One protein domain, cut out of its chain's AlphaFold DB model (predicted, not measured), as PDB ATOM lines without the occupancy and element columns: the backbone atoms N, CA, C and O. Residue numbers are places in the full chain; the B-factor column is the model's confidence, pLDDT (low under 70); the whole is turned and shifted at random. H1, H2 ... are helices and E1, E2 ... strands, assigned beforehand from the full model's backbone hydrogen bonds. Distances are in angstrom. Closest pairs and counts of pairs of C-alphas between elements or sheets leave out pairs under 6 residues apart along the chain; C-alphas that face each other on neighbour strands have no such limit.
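Overview. This is residues 4 to 103 of the 114 residues of the protein "MaoC family dehydratase" of Planococcus sp. Urea-3u-39 (UniProt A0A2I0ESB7). With little regular structure, this elongated domain is mostly loops, with the antiparallel strands E1 and E2 and H4 at one end, H3 near the middle, then H1, and H2 at the other end. The printed part has 100 residues, with four named helices and two named strands in the order E1 H1 H2 H3 H4 E2; the named elements hold only 34 of the 100 residues, and of these 34 helices hold 28 and strands 6, the class being mostly helix. It is only just compact, close to loose, with radius of gyration of the C-alphas 15.1 A and spans 48 by 25 by 22 A.

Arrangement. E1, residues 4 to 6, and E2, residues 99 to 101, are antiparallel at 161 degrees; N 5 and O 100 are 2.8 A apart, within hydrogen-bond range. The closest C-alphas of E1 and H4, residues 63 to 69, are Phe 5 and Leu 66, 6.6 A apart. H3, residues 53 to 57, is close to but not clearly touching H4; their closest C-alphas, Asp 56 and Phe 63, are 6.1 A apart. H1, residues 14 to 23, and H2, residues 34 to 39, touch no helix. In the four helices every O i to N i+4 pair is within hydrogen-bond range.

Along the chain. E1 begins at C-alpha 4 (-1.457, 58.961, 28.129). H1 is 14.2 A long and H4 10.1 A, first to last C-alpha. E2 ends at C-alpha 101 (-2.859, 61.864, 24.646).

Size, cuts and confidence. The printed part has no cut. The links H2 to H3 and H4 to E2 are long. No printed residue is under 70 in pLDDT.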
ATOM      1  N   GLU A   4      -1.853  57.692  27.527       90.56
ATOM      2  CA  GLU A   4      -1.457  58.961  28.129       90.56
ATOM      3  C   GLU A   4       0.048  59.009  28.398       90.56
ATOM      4  O   GLU A   4       0.684  58.020  28.775       90.56
ATOM      5  N   PHE A   5       0.614  60.200  28.247       90.69
ATOM      6  CA  PHE A   5       1.979  60.514  28.616       90.69
ATOM      7  C   PHE A   5       1.988  61.763  29.490       90.69
ATOM      8  O   PHE A   5       1.650  62.856  29.042       90.69
ATOM      9  N   HIS A   6       2.381  61.603  30.749       92.38
ATOM     10  CA  HIS A   6       2.464  62.713  31.694       92.38
ATOM     11  C   HIS A   6       3.857  63.328  31.689       92.38
ATOM     12  O   HIS A   6       4.844  62.633  31.941       92.38
ATOM     13  N   TYR A   7       3.926  64.634  31.474       91.62
ATOM     14  CA  TYR A   7       5.142  65.409  31.681       91.62
ATOM     15  C   TYR A   7       5.367  65.678  33.173       91.62
ATOM     16  O   TYR A   7       4.427  65.655  33.973       91.62
ATOM     17  N   ALA A   8       6.612  65.970  33.562       91.31
ATOM     18  CA  ALA A   8       6.862  66.517  34.892       91.31
ATOM     19  C   ALA A   8       6.257  67.936  34.995       91.31
ATOM     20  O   ALA A   8       6.197  68.637  33.980       91.31
ATOM     21  N   PRO A   9       5.817  68.397  36.182       95.06
ATOM     22  CA  PRO A   9       5.366  69.775  36.353       95.06
ATOM     23  C   PRO A   9       6.435  70.776  35.900       95.06
ATOM     24  O   PRO A   9       7.568  70.749  36.377       95.06
ATOM     25  N   PHE A  10       6.068  71.673  34.990       95.75
ATOM     26  CA  PHE A  10       6.981  72.622  34.371       95.75
ATOM     27  C   PHE A  10       6.826  74.005  34.995       95.75
ATOM     28  O   PHE A  10       5.748  74.603  34.950       95.75
ATOM     29  N   ARG A  11       7.907  74.535  35.575       97.62
ATOM     30  CA  ARG A  11       7.941  75.908  36.084       97.62
ATOM     31  C   ARG A  11       8.199  76.879  34.936       97.62
ATOM     32  O   ARG A  11       9.236  76.824  34.285       97.62
ATOM     33  N   VAL A  12       7.271  77.807  34.733       98.12
ATOM     34  CA  VAL A  12       7.390  78.860  33.729       98.12
ATOM     35  C   VAL A  12       8.271  79.976  34.276       98.12
ATOM     36  O   VAL A  12       7.908  80.674  35.224       98.12
ATOM     37  N   GLU A  13       9.435  80.170  33.671       98.12
ATOM     38  CA  GLU A  13      10.394  81.192  34.083       98.12
ATOM     39  C   GLU A  13      10.419  82.367  33.101       98.12
ATOM     40  O   GLU A  13      10.473  82.180  31.883       98.12
ATOM     41  N   ALA A  14      10.473  83.594  33.629       98.31
ATOM     42  CA  ALA A  14      10.572  84.809  32.818       98.31
ATOM     43  C   ALA A  14      11.787  84.790  31.868       98.31
ATOM     44  O   ALA A  14      11.701  85.266  30.739       98.31
ATOM     45  N   GLY A  15      12.908  84.194  32.295       98.19
ATOM     46  CA  GLY A  15      14.102  84.041  31.459       98.19
ATOM     47  C   GLY A  15      13.841  83.198  30.209       98.19
ATOM     48  O   GLY A  15      14.205  83.610  29.107       98.19
ATOM     49  N   LYS A  16      13.142  82.066  30.358       98.38
ATOM     50  CA  LYS A  16      12.786  81.192  29.233       98.38
ATOM     51  C   LYS A  16      11.723  81.827  28.333       98.38
ATOM     52  O   LYS A  16      11.816  81.696  27.116       98.38
ATOM     53  N   ILE A  17      10.754  82.562  28.896       98.62
ATOM     54  CA  ILE A  17       9.807  83.371  28.103       98.62
ATOM     55  C   ILE A  17      10.560  84.377  27.230       98.62
ATOM     56  O   ILE A  17      10.314  84.464  26.027       98.62
ATOM     57  N   ARG A  18      11.511  85.102  27.825       98.38
ATOM     58  CA  ARG A  18      12.316  86.104  27.129       98.38
ATOM     59  C   ARG A  18      13.129  85.494  25.989       98.38
ATOM     60  O   ARG A  18      13.129  86.030  24.886       98.38
ATOM     61  N   GLU A  19      13.818  84.385  26.255       98.44
ATOM     62  CA  GLU A  19      14.579  83.630  25.253       98.44
ATOM     63  C   GLU A  19      13.688  83.212  24.077       98.44
ATOM     64  O   GLU A  19      14.017  83.484  22.923       98.44
ATOM     65  N   PHE A  20      12.526  82.623  24.369       98.44
ATOM     66  CA  PHE A  20      11.574  82.181  23.353       98.44
ATOM     67  C   PHE A  20      11.032  83.356  22.524       98.44
ATOM     68  O   PHE A  20      10.990  83.297  21.297       98.44
ATOM     69  N   ALA A  21      10.687  84.469  23.176       98.50
ATOM     70  CA  ALA A  21      10.231  85.676  22.497       98.50
ATOM     71  C   ALA A  21      11.307  86.268  21.567       98.50
ATOM     72  O   ALA A  21      10.976  86.712  20.465       98.50
ATOM     73  N   LEU A  22      12.588  86.234  21.966       98.38
ATOM     74  CA  LEU A  22      13.707  86.627  21.099       98.38
ATOM     75  C   LEU A  22      13.845  85.694  19.893       98.38
ATOM     76  O   LEU A  22      14.011  86.184  18.777       98.38
ATOM     77  N   ALA A  23      13.750  84.378  20.102       98.06
ATOM     78  CA  ALA A  23      13.853  83.385  19.031       98.06
ATOM     79  C   ALA A  23      12.755  83.556  17.968       98.06
ATOM     80  O   ALA A  23      13.006  83.379  16.778       98.06
ATOM     81  N   LEU A  24      11.559  83.978  18.384       97.62
ATOM     82  CA  LEU A  24      10.447  84.314  17.492       97.62
ATOM     83  C   LEU A  24      10.534  85.727  16.881       97.62
ATOM     84  O   LEU A  24       9.672  86.111  16.091       97.62
ATOM     85  N   GLY A  25      11.536  86.530  17.248       98.06
ATOM     86  CA  GLY A  25      11.689  87.904  16.765       98.06
ATOM     87  C   GLY A  25      10.628  88.878  17.291       98.06
ATOM     88  O   GLY A  25      10.390  89.923  16.674       98.06
ATOM     89  N   LEU A  26       9.981  88.562  18.417       98.19
ATOM     90  CA  LEU A  26       8.972  89.426  19.025       98.19
ATOM     91  C   LEU A  26       9.614  90.706  19.567       98.19
ATOM     92  O   LEU A  26      10.738  90.711  20.062       98.19
ATOM     93  N   ARG A  27       8.872  91.815  19.483       98.06
ATOM     94  CA  ARG A  27       9.338  93.146  19.919       98.06
ATOM     95  C   ARG A  27       8.447  93.800  20.969       98.06
ATOM     96  O   ARG A  27       8.773  94.879  21.448       98.06
ATOM     97  N   ASN A  28       7.313  93.182  21.295       98.19
ATOM     98  CA  ASN A  28       6.393  93.735  22.280       98.19
ATOM     99  C   ASN A  28       7.053  93.695  23.675       98.19
ATOM    100  O   ASN A  28       7.404  92.598  24.117       98.19
ATOM    101  N   PRO A  29       7.226  94.840  24.364       98.44
ATOM    102  CA  PRO A  29       7.956  94.914  25.628       98.44
ATOM    103  C   PRO A  29       7.356  94.061  26.749       98.44
ATOM    104  O   PRO A  29       8.102  93.682  27.647       98.44
ATOM    105  N   ILE A  30       6.070  93.684  26.679       98.62
ATOM    106  CA  ILE A  30       5.429  92.840  27.705       98.62
ATOM    107  C   ILE A  30       6.159  91.505  27.918       98.62
ATOM    108  O   ILE A  30       6.106  90.956  29.007       98.62
ATOM    109  N   TYR A  31       6.869  90.995  26.904       98.56
ATOM    110  CA  TYR A  31       7.617  89.735  26.988       98.56
ATOM    111  C   TYR A  31       9.029  89.884  27.579       98.56
ATOM    112  O   TYR A  31       9.726  88.888  27.776       98.56
ATOM    113  N   PHE A  32       9.489  91.116  27.813       98.31
ATOM    114  CA  PHE A  32      10.883  91.418  28.158       98.31
ATOM    115  C   PHE A  32      11.020  92.252  29.430       98.31
ATOM    116  O   PHE A  32      12.041  92.147  30.110       98.31
ATOM    117  N   ASP A  33      10.021  93.081  29.731       98.19
ATOM    118  CA  ASP A  33      10.022  94.017  30.842       98.19
ATOM    119  C   ASP A  33       8.786  93.810  31.723       98.19
ATOM    120  O   ASP A  33       7.642  93.859  31.265       98.19
ATOM    121  N   ARG A  34       9.032  93.582  33.015       98.31
ATOM    122  CA  ARG A  34       7.974  93.335  33.995       98.31
ATOM    123  C   ARG A  34       7.060  94.546  34.159       98.31
ATOM    124  O   ARG A  34       5.856  94.359  34.284       98.31
ATOM    125  N   GLN A  35       7.595  95.767  34.160       98.62
ATOM    126  CA  GLN A  35       6.773  96.962  34.341       98.62
ATOM    127  C   GLN A  35       5.842  97.161  33.143       98.62
ATOM    128  O   GLN A  35       4.656  97.396  33.337       98.62
ATOM    129  N   ALA A  36       6.334  96.950  31.921       98.62
ATOM    130  CA  ALA A  36       5.514  96.992  30.716       98.62
ATOM    131  C   ALA A  36       4.378  95.954  30.741       98.62
ATOM    132  O   ALA A  36       3.270  96.247  30.295       98.62
ATOM    133  N   ALA A  37       4.629  94.751  31.270       98.56
ATOM    134  CA  ALA A  37       3.593  93.735  31.451       98.56
ATOM    135  C   ALA A  37       2.533  94.164  32.484       98.56
ATOM    136  O   ALA A  37       1.337  94.042  32.215       98.56
ATOM    137  N   LEU A  38       2.965  94.720  33.623       98.62
ATOM    138  CA  LEU A  38       2.075  95.252  34.662       98.62
ATOM    139  C   LEU A  38       1.217  96.413  34.137       98.62
ATOM    140  O   LEU A  38       0.004  96.419  34.339       98.62
ATOM    141  N   ASP A  39       1.821  97.358  33.413       98.69
ATOM    142  CA  ASP A  39       1.133  98.504  32.804       98.69
ATOM    143  C   ASP A  39       0.107  98.061  31.746       98.69
ATOM    144  O   ASP A  39      -0.912  98.721  31.538       98.69
ATOM    145  N   ALA A  40       0.345  96.912  31.102       98.19
ATOM    146  CA  ALA A  40      -0.584  96.265  30.178       98.19
ATOM    147  C   ALA A  40      -1.665  95.410  30.876       98.19
ATOM    148  O   ALA A  40      -2.504  94.818  30.196       98.19
ATOM    149  N   GLY A  41      -1.671  95.349  32.212       98.31
ATOM    150  CA  GLY A  41      -2.686  94.659  33.012       98.31
ATOM    151  C   GLY A  41      -2.401  93.183  33.297       98.31
ATOM    152  O   GLY A  41      -3.274  92.490  33.824       98.31
ATOM    153  N   TYR A  42      -1.206  92.682  32.974       98.38
ATOM    154  CA  TYR A  42      -0.789  91.334  33.357       98.38
ATOM    155  C   TYR A  42      -0.233  91.319  34.788       98.38
ATOM    156  O   TYR A  42       0.328  92.315  35.234       98.38
ATOM    157  N   PRO A  43      -0.347  90.203  35.526       97.88
ATOM    158  CA  PRO A  43       0.204  90.105  36.881       97.88
ATOM    159  C   PRO A  43       1.735  89.924  36.924       97.88
ATOM    160  O   PRO A  43       2.363  90.241  37.934       97.88
ATOM    161  N   ASP A  44       2.337  89.428  35.843       98.50
ATOM    162  CA  ASP A  44       3.785  89.366  35.592       98.50
ATOM    163  C   ASP A  44       4.002  89.173  34.073       98.50
ATOM    164  O   ASP A  44       3.047  89.296  33.304       98.50
ATOM    165  N   ILE A  45       5.222  88.866  33.623       98.75
ATOM    166  CA  ILE A  45       5.532  88.665  32.197       98.75
ATOM    167  C   ILE A  45       4.691  87.508  31.611       98.75
ATOM    168  O   ILE A  45       4.856  86.362  32.041       98.75
ATOM    169  N   PRO A  46       3.806  87.760  30.621       98.69
ATOM    170  CA  PRO A  46       3.040  86.708  29.966       98.69
ATOM    171  C   PRO A  46       3.903  85.911  28.988       98.69
ATOM    172  O   PRO A  46       4.824  86.441  28.368       98.69
ATOM    173  N   ALA A  47       3.574  84.640  28.795       98.44
ATOM    174  CA  ALA A  47       4.185  83.814  27.767       98.44
ATOM    175  C   ALA A  47       3.538  84.066  26.384       98.44
ATOM    176  O   ALA A  47       2.318  84.232  26.303       98.44
ATOM    177  N   PRO A  48       4.309  84.077  25.276       97.94
ATOM    178  CA  PRO A  48       3.751  84.143  23.928       97.94
ATOM    179  C   PRO A  48       2.783  82.979  23.615       97.94
ATOM    180  O   PRO A  48       2.982  81.884  24.144       97.94
ATOM    181  N   PRO A  49       1.811  83.141  22.692       95.69
ATOM    182  CA  PRO A  49       0.777  82.130  22.402       95.69
ATOM    183  C   PRO A  49       1.244  80.777  21.845       95.69
ATOM    184  O   PRO A  49       0.413  79.938  21.547       95.69
ATOM    185  N   THR A  50       2.538  80.564  21.621       96.94
ATOM    186  CA  THR A  50       3.099  79.272  21.180       96.94
ATOM    187  C   THR A  50       4.134  78.727  22.166       96.94
ATOM    188  O   THR A  50       4.795  77.722  21.901       96.94
ATOM    189  N   TYR A  51       4.280  79.374  23.327       97.44
ATOM    190  CA  TYR A  51       5.274  79.040  24.344       97.44
ATOM    191  C   TYR A  51       5.089  77.644  24.942       97.44
ATOM    192  O   TYR A  51       6.056  77.060  25.413       97.44
ATOM    193  N   THR A  52       3.881  77.076  24.911       95.25
ATOM    194  CA  THR A  52       3.616  75.732  25.454       95.25
ATOM    195  C   THR A  52       4.466  74.649  24.797       95.25
ATOM    196  O   THR A  52       4.790  73.677  25.465       95.25
ATOM    197  N   THR A  53       4.939  74.862  23.564       93.50
ATOM    198  CA  THR A  53       5.932  73.990  22.908       93.50
ATOM    199  C   THR A  53       7.213  73.819  23.733       93.50
ATOM    200  O   THR A  53       7.838  72.765  23.707       93.50
ATOM    201  N   VAL A  54       7.598  74.816  24.538       94.94
ATOM    202  CA  VAL A  54       8.744  74.720  25.451       94.94
ATOM    203  C   VAL A  54       8.551  73.592  26.466       94.94
ATOM    204  O   VAL A  54       9.531  72.958  26.840       94.94
ATOM    205  N   ILE A  55       7.315  73.302  26.882       92.88
ATOM    206  CA  ILE A  55       7.027  72.193  27.799       92.88
ATOM    207  C   ILE A  55       7.356  70.854  27.131       92.88
ATOM    208  O   ILE A  55       7.893  69.983  27.794       92.88
ATOM    209  N   ASP A  56       7.124  70.686  25.830       88.38
ATOM    210  CA  ASP A  56       7.438  69.424  25.146       88.38
ATOM    211  C   ASP A  56       8.956  69.201  24.980       88.38
ATOM    212  O   ASP A  56       9.433  68.065  25.008       88.38
ATOM    213  N   PHE A  57       9.732  70.280  24.816       88.69
ATOM    214  CA  PHE A  57      11.161  70.206  24.468       88.69
ATOM    215  C   PHE A  57      12.139  70.490  25.623       88.69
ATOM    216  O   PHE A  57      13.289  70.062  25.552       88.69
ATOM    217  N   TRP A  58      11.727  71.214  26.670       91.25
ATOM    218  CA  TRP A  58      12.569  71.574  27.830       91.25
ATOM    219  C   TRP A  58      12.130  70.903  29.139       91.25
ATOM    220  O   TRP A  58      12.553  71.317  30.219       91.25
ATOM    221  N   ASN A  59      11.292  69.874  29.066       90.38
ATOM    222  CA  ASN A  59      10.916  69.064  30.222       90.38
ATOM    223  C   ASN A  59      11.890  67.894  30.421       90.38
ATOM    224  O   ASN A  59      12.630  67.516  29.517       90.38
ATOM    225  N   GLU A  60      11.900  67.316  31.622       82.50
ATOM    226  CA  GLU A  60      12.712  66.132  31.940       82.50
ATOM    227  C   GLU A  60      12.291  64.909  31.116       82.50
ATOM    228  O   GLU A  60      13.094  64.010  30.855       82.50
ATOM    229  N   ARG A  61      11.015  64.883  30.714       77.69
ATOM    230  CA  ARG A  61      10.481  63.944  29.737       77.69
ATOM    231  C   ARG A  61      10.290  64.661  28.413       77.69
ATOM    232  O   ARG A  61       9.523  65.616  28.354       77.69
ATOM    233  N   ASP A  62      10.984  64.206  27.381       76.94
ATOM    234  CA  ASP A  62      11.061  64.905  26.102       76.94
ATOM    235  C   ASP A  62      10.272  64.208  24.983       76.94
ATOM    236  O   ASP A  62       9.698  63.122  25.134       76.94
ATOM    237  N   PHE A  63      10.293  64.859  23.823       80.56
ATOM    238  CA  PHE A  63       9.757  64.376  22.557       80.56
ATOM    239  C   PHE A  63      10.127  62.912  22.249       80.56
ATOM    240  O   PHE A  63       9.266  62.132  21.847       80.56
ATOM    241  N   TYR A  64      11.374  62.485  22.472       85.19
ATOM    242  CA  TYR A  64      11.805  61.123  22.132       85.19
ATOM    243  C   TYR A  64      11.120  60.080  23.013       85.19
ATOM    244  O   TYR A  64      10.691  59.032  22.526       85.19
ATOM    245  N   GLN A  65      10.981  60.375  24.305       88.88
ATOM    246  CA  GLN A  65      10.293  59.486  25.236       88.88
ATOM    247  C   GLN A  65       8.798  59.367  24.930       88.88
ATOM    248  O   GLN A  65       8.238  58.281  25.096       88.88
ATOM    249  N   LEU A  66       8.159  60.454  24.484       89.50
ATOM    250  CA  LEU A  66       6.754  60.457  24.075       89.50
ATOM    251  C   LEU A  66       6.513  59.482  22.916       89.50
ATOM    252  O   LEU A  66       5.699  58.566  23.035       89.50
ATOM    253  N   PHE A  67       7.259  59.629  21.817       88.88
ATOM    254  CA  PHE A  67       7.093  58.769  20.640       88.88
ATOM    255  C   PHE A  67       7.473  57.315  20.929       88.88
ATOM    256  O   PHE A  67       6.747  56.401  20.528       88.88
ATOM    257  N   ALA A  68       8.531  57.084  21.712       88.81
ATOM    258  CA  ALA A  68       8.898  55.739  22.145       88.81
ATOM    259  C   ALA A  68       7.779  55.065  22.963       88.81
ATOM    260  O   ALA A  68       7.505  53.880  22.761       88.81
ATOM    261  N   ALA A  69       7.085  55.807  23.837       89.19
ATOM    262  CA  ALA A  69       5.957  55.286  24.615       89.19
ATOM    263  C   ALA A  69       4.768  54.846  23.738       89.19
ATOM    264  O   ALA A  69       3.989  53.986  24.149       89.19
ATOM    265  N   TRP A  70       4.662  55.396  22.527       90.19
ATOM    266  CA  TRP A  70       3.640  55.063  21.530       90.19
ATOM    267  C   TRP A  70       4.141  54.119  20.422       90.19
ATOM    268  O   TRP A  70       3.420  53.838  19.459       90.19
ATOM    269  N   GLY A  71       5.365  53.594  20.557       89.56
ATOM    270  CA  GLY A  71       5.970  52.679  19.587       89.56
ATOM    271  C   GLY A  71       6.231  53.331  18.227       89.56
ATOM    272  O   GLY A  71       6.023  52.695  17.193       89.56
ATOM    273  N   LEU A  72       6.623  54.606  18.231       88.06
ATOM    274  CA  LEU A  72       6.960  55.401  17.053       88.06
ATOM    275  C   LEU A  72       8.446  55.786  17.094       88.06
ATOM    276  O   LEU A  72       8.973  56.094  18.163       88.06
ATOM    277  N   ASP A  73       9.111  55.777  15.935       88.25
ATOM    278  CA  ASP A  73      10.471  56.305  15.807       88.25
ATOM    279  C   ASP A  73      10.395  57.825  15.583       88.25
ATOM    280  O   ASP A  73       9.849  58.252  14.565       88.25
ATOM    281  N   PRO A  74      10.921  58.658  16.501       85.50
ATOM    282  CA  PRO A  74      10.892  60.111  16.358       85.50
ATOM    283  C   PRO A  74      11.632  60.629  15.114       85.50
ATOM    284  O   PRO A  74      11.344  61.741  14.676       85.50
ATOM    285  N   ASN A  75      12.544  59.851  14.517       87.62
ATOM    286  CA  ASN A  75      13.235  60.235  13.279       87.62
ATOM    287  C   ASN A  75      12.343  60.136  12.031       87.62
ATOM    288  O   ASN A  75      12.628  60.792  11.030       87.62
ATOM    289  N   ASP A  76      11.256  59.365  12.102       87.56
ATOM    290  CA  ASP A  76      10.286  59.185  11.016       87.56
ATOM    291  C   ASP A  76       9.053  60.098  11.178       87.56
ATOM    292  O   ASP A  76       8.038  59.931  10.496       87.56
ATOM    293  N   ILE A  77       9.115  61.074  12.093       86.56
ATOM    294  CA  ILE A  77       8.008  61.987  12.385       86.56
ATOM    295  C   ILE A  77       8.155  63.292  11.605       86.56
ATOM    296  O   ILE A  77       9.111  64.048  11.773       86.56
ATOM    297  N   LEU A  78       7.128  63.609  10.814       90.06
ATOM    298  CA  LEU A  78       6.917  64.936  10.246       90.06
ATOM    299  C   LEU A  78       5.760  65.624  10.976       90.06
ATOM    300  O   LEU A  78       4.641  65.112  11.006       90.06
ATOM    301  N   HIS A  79       6.019  66.806  11.531       89.44
ATOM    302  CA  HIS A  79       4.983  67.628  12.149       89.44
ATOM    303  C   HIS A  79       4.100  68.266  11.063       89.44
ATOM    304  O   HIS A  79       4.567  69.111  10.300       89.44
ATOM    305  N   GLY A  80       2.845  67.819  10.961       92.75
ATOM    306  CA  GLY A  80       1.922  68.244   9.902       92.75
ATOM    307  C   GLY A  80       1.139  69.517  10.221       92.75
ATOM    308  O   GLY A  80       1.112  70.443   9.415       92.75
ATOM    309  N   GLU A  81       0.496  69.563  11.385       94.75
ATOM    310  CA  GLU A  81      -0.367  70.670  11.802       94.75
ATOM    311  C   GLU A  81      -0.310  70.879  13.313       94.75
ATOM    312  O   GLU A  81       0.003  69.956  14.061       94.75
ATOM    313  N   GLN A  82      -0.653  72.092  13.747       95.19
ATOM    314  CA  GLN A  82      -0.682  72.485  15.149       95.19
ATOM    315  C   GLN A  82      -1.859  73.427  15.396       95.19
ATOM    316  O   GLN A  82      -2.083  74.371  14.634       95.19
ATOM    317  N   SER A  83      -2.563  73.219  16.504       96.12
ATOM    318  CA  SER A  83      -3.550  74.153  17.047       96.12
ATOM    319  C   SER A  83      -3.270  74.431  18.524       96.12
ATOM    320  O   SER A  83      -2.561  73.670  19.188       96.12
ATOM    321  N   PHE A  84      -3.799  75.551  19.017       96.25
ATOM    322  CA  PHE A  84      -3.732  75.952  20.419       96.25
ATOM    323  C   PHE A  84      -5.076  76.544  20.837       96.25
ATOM    324  O   PHE A  84      -5.650  77.356  20.110       96.25
ATOM    325  N   GLU A  85      -5.538  76.175  22.024       96.94
ATOM    326  CA  GLU A  85      -6.716  76.744  22.671       96.94
ATOM    327  C   GLU A  85      -6.322  77.188  24.080       96.94
ATOM    328  O   GLU A  85      -5.650  76.454  24.809       96.94
ATOM    329  N   TYR A  86      -6.688  78.418  24.441       95.81
ATOM    330  CA  TYR A  86      -6.283  79.042  25.697       95.81
ATOM    331  C   TYR A  86      -7.502  79.488  26.493       95.81
ATOM    332  O   TYR A  86      -8.189  80.434  26.120       95.81
ATOM    333  N   GLU A  87      -7.693  78.861  27.648       96.62
ATOM    334  CA  GLU A  87      -8.664  79.302  28.654       96.62
ATOM    335  C   GLU A  87      -8.147  80.509  29.452       96.62
ATOM    336  O   GLU A  87      -8.915  81.335  29.950       96.62
ATOM    337  N   LYS A  88      -6.820  80.596  29.625       95.88
ATOM    338  CA  LYS A  88      -6.132  81.629  30.409       95.88
ATOM    339  C   LYS A  88      -4.752  81.925  29.830       95.88
ATOM    340  O   LYS A  88      -4.130  81.063  29.212       95.88
ATOM    341  N   ASN A  89      -4.260  83.132  30.098       97.56
ATOM    342  CA  ASN A  89      -2.874  83.494  29.820       97.56
ATOM    343  C   ASN A  89      -1.929  82.730  30.751       97.56
ATOM    344  O   ASN A  89      -2.204  82.615  31.946       97.56
ATOM    345  N   ILE A  90      -0.804  82.274  30.205       98.25
ATOM    346  CA  ILE A  90       0.306  81.714  30.980       98.25
ATOM    347  C   ILE A  90       1.202  82.868  31.421       98.25
ATOM    348  O   ILE A  90       1.596  83.695  30.596       98.25
ATOM    349  N   ILE A  91       1.533  82.913  32.704       98.56
ATOM    350  CA  ILE A  91       2.303  83.984  33.330       98.56
ATOM    351  C   ILE A  91       3.596  83.413  33.922       98.56
ATOM    352  O   ILE A  91       3.641  82.291  34.425       98.56
ATOM    353  N   SER A  92       4.681  84.188  33.887       98.62
ATOM    354  CA  SER A  92       5.912  83.813  34.580       98.62
ATOM    355  C   SER A  92       5.654  83.540  36.065       98.62
ATOM    356  O   SER A  92       5.044  84.356  36.754       98.62
ATOM    357  N   GLY A  93       6.168  82.421  36.569       98.25
ATOM    358  CA  GLY A  93       5.926  81.938  37.928       98.25
ATOM    359  C   GLY A  93       4.924  80.786  37.999       98.25
ATOM    360  O   GLY A  93       4.974  80.030  38.979       98.25
ATOM    361  N   ASP A  94       4.094  80.605  36.965       98.38
ATOM    362  CA  ASP A  94       3.171  79.477  36.852       98.38
ATOM    363  C   ASP A  94       3.911  78.133  36.912       98.38
ATOM    364  O   ASP A  94       5.073  78.001  36.513       98.38
ATOM    365  N   VAL A  95       3.213  77.113  37.408       97.81
ATOM    366  CA  VAL A  95       3.653  75.718  37.343       97.81
ATOM    367  C   VAL A  95       2.579  74.932  36.609       97.81
ATOM    368  O   VAL A  95       1.458  74.805  37.099       97.81
ATOM    369  N   ILE A  96       2.920  74.423  35.430       96.25
ATOM    370  CA  ILE A  96       1.982  73.755  34.527       96.25
ATOM    371  C   ILE A  96       2.230  72.252  34.583       96.25
ATOM    372  O   ILE A  96       3.342  71.789  34.351       96.25
ATOM    373  N   SER A  97       1.186  71.483  34.879       94.69
ATOM    374  CA  SER A  97       1.187  70.034  34.650       94.69
ATOM    375  C   SER A  97       0.586  69.765  33.275       94.69
ATOM    376  O   SER A  97      -0.443  70.353  32.944       94.69
ATOM    377  N   ALA A  98       1.221  68.904  32.484       93.56
ATOM    378  CA  ALA A  98       0.800  68.612  31.120       93.56
ATOM    379  C   ALA A  98       0.686  67.101  30.891       93.56
ATOM    380  O   ALA A  98       1.488  66.315  31.403       93.56
ATOM    381  N   THR A  99      -0.296  66.722  30.078       93.56
ATOM    382  CA  THR A  99      -0.512  65.349  29.623       93.56
ATOM    383  C   THR A  99      -0.694  65.373  28.113       93.56
ATOM    384  O   THR A  99      -1.509  66.141  27.605       93.56
ATOM    385  N   ALA A 100       0.050  64.530  27.405       92.56
ATOM    386  CA  ALA A 100      -0.172  64.244  25.997       92.56
ATOM    387  C   ALA A 100      -1.015  62.973  25.859       92.56
ATOM    388  O   ALA A 100      -0.812  61.994  26.581       92.56
ATOM    389  N   VAL A 101      -1.958  62.987  24.919       92.69
ATOM    390  CA  VAL A 101      -2.859  61.864  24.646       92.69
ATOM    391  C   VAL A 101      -2.826  61.574  23.154       92.69
ATOM    392  O   VAL A 101      -3.031  62.477  22.344       92.69
ATOM    393  N   LEU A 102      -2.583  60.314  22.788       91.19
ATOM    394  CA  LEU A 102      -2.748  59.869  21.409       91.19
ATOM    395  C   LEU A 102      -4.244  59.740  21.107       91.19
ATOM    396  O   LEU A 102      -4.894  58.807  21.580       91.19
ATOM    397  N   THR A 103      -4.781  60.688  20.342       92.56
ATOM    398  CA  THR A 103      -6.214  60.760  20.023       92.56
ATOM    399  C   THR A 103      -6.612  59.817  18.892       92.56
ATOM    400  O   THR A 103      -7.636  59.147  18.989       92.56
TER     401      THR A 103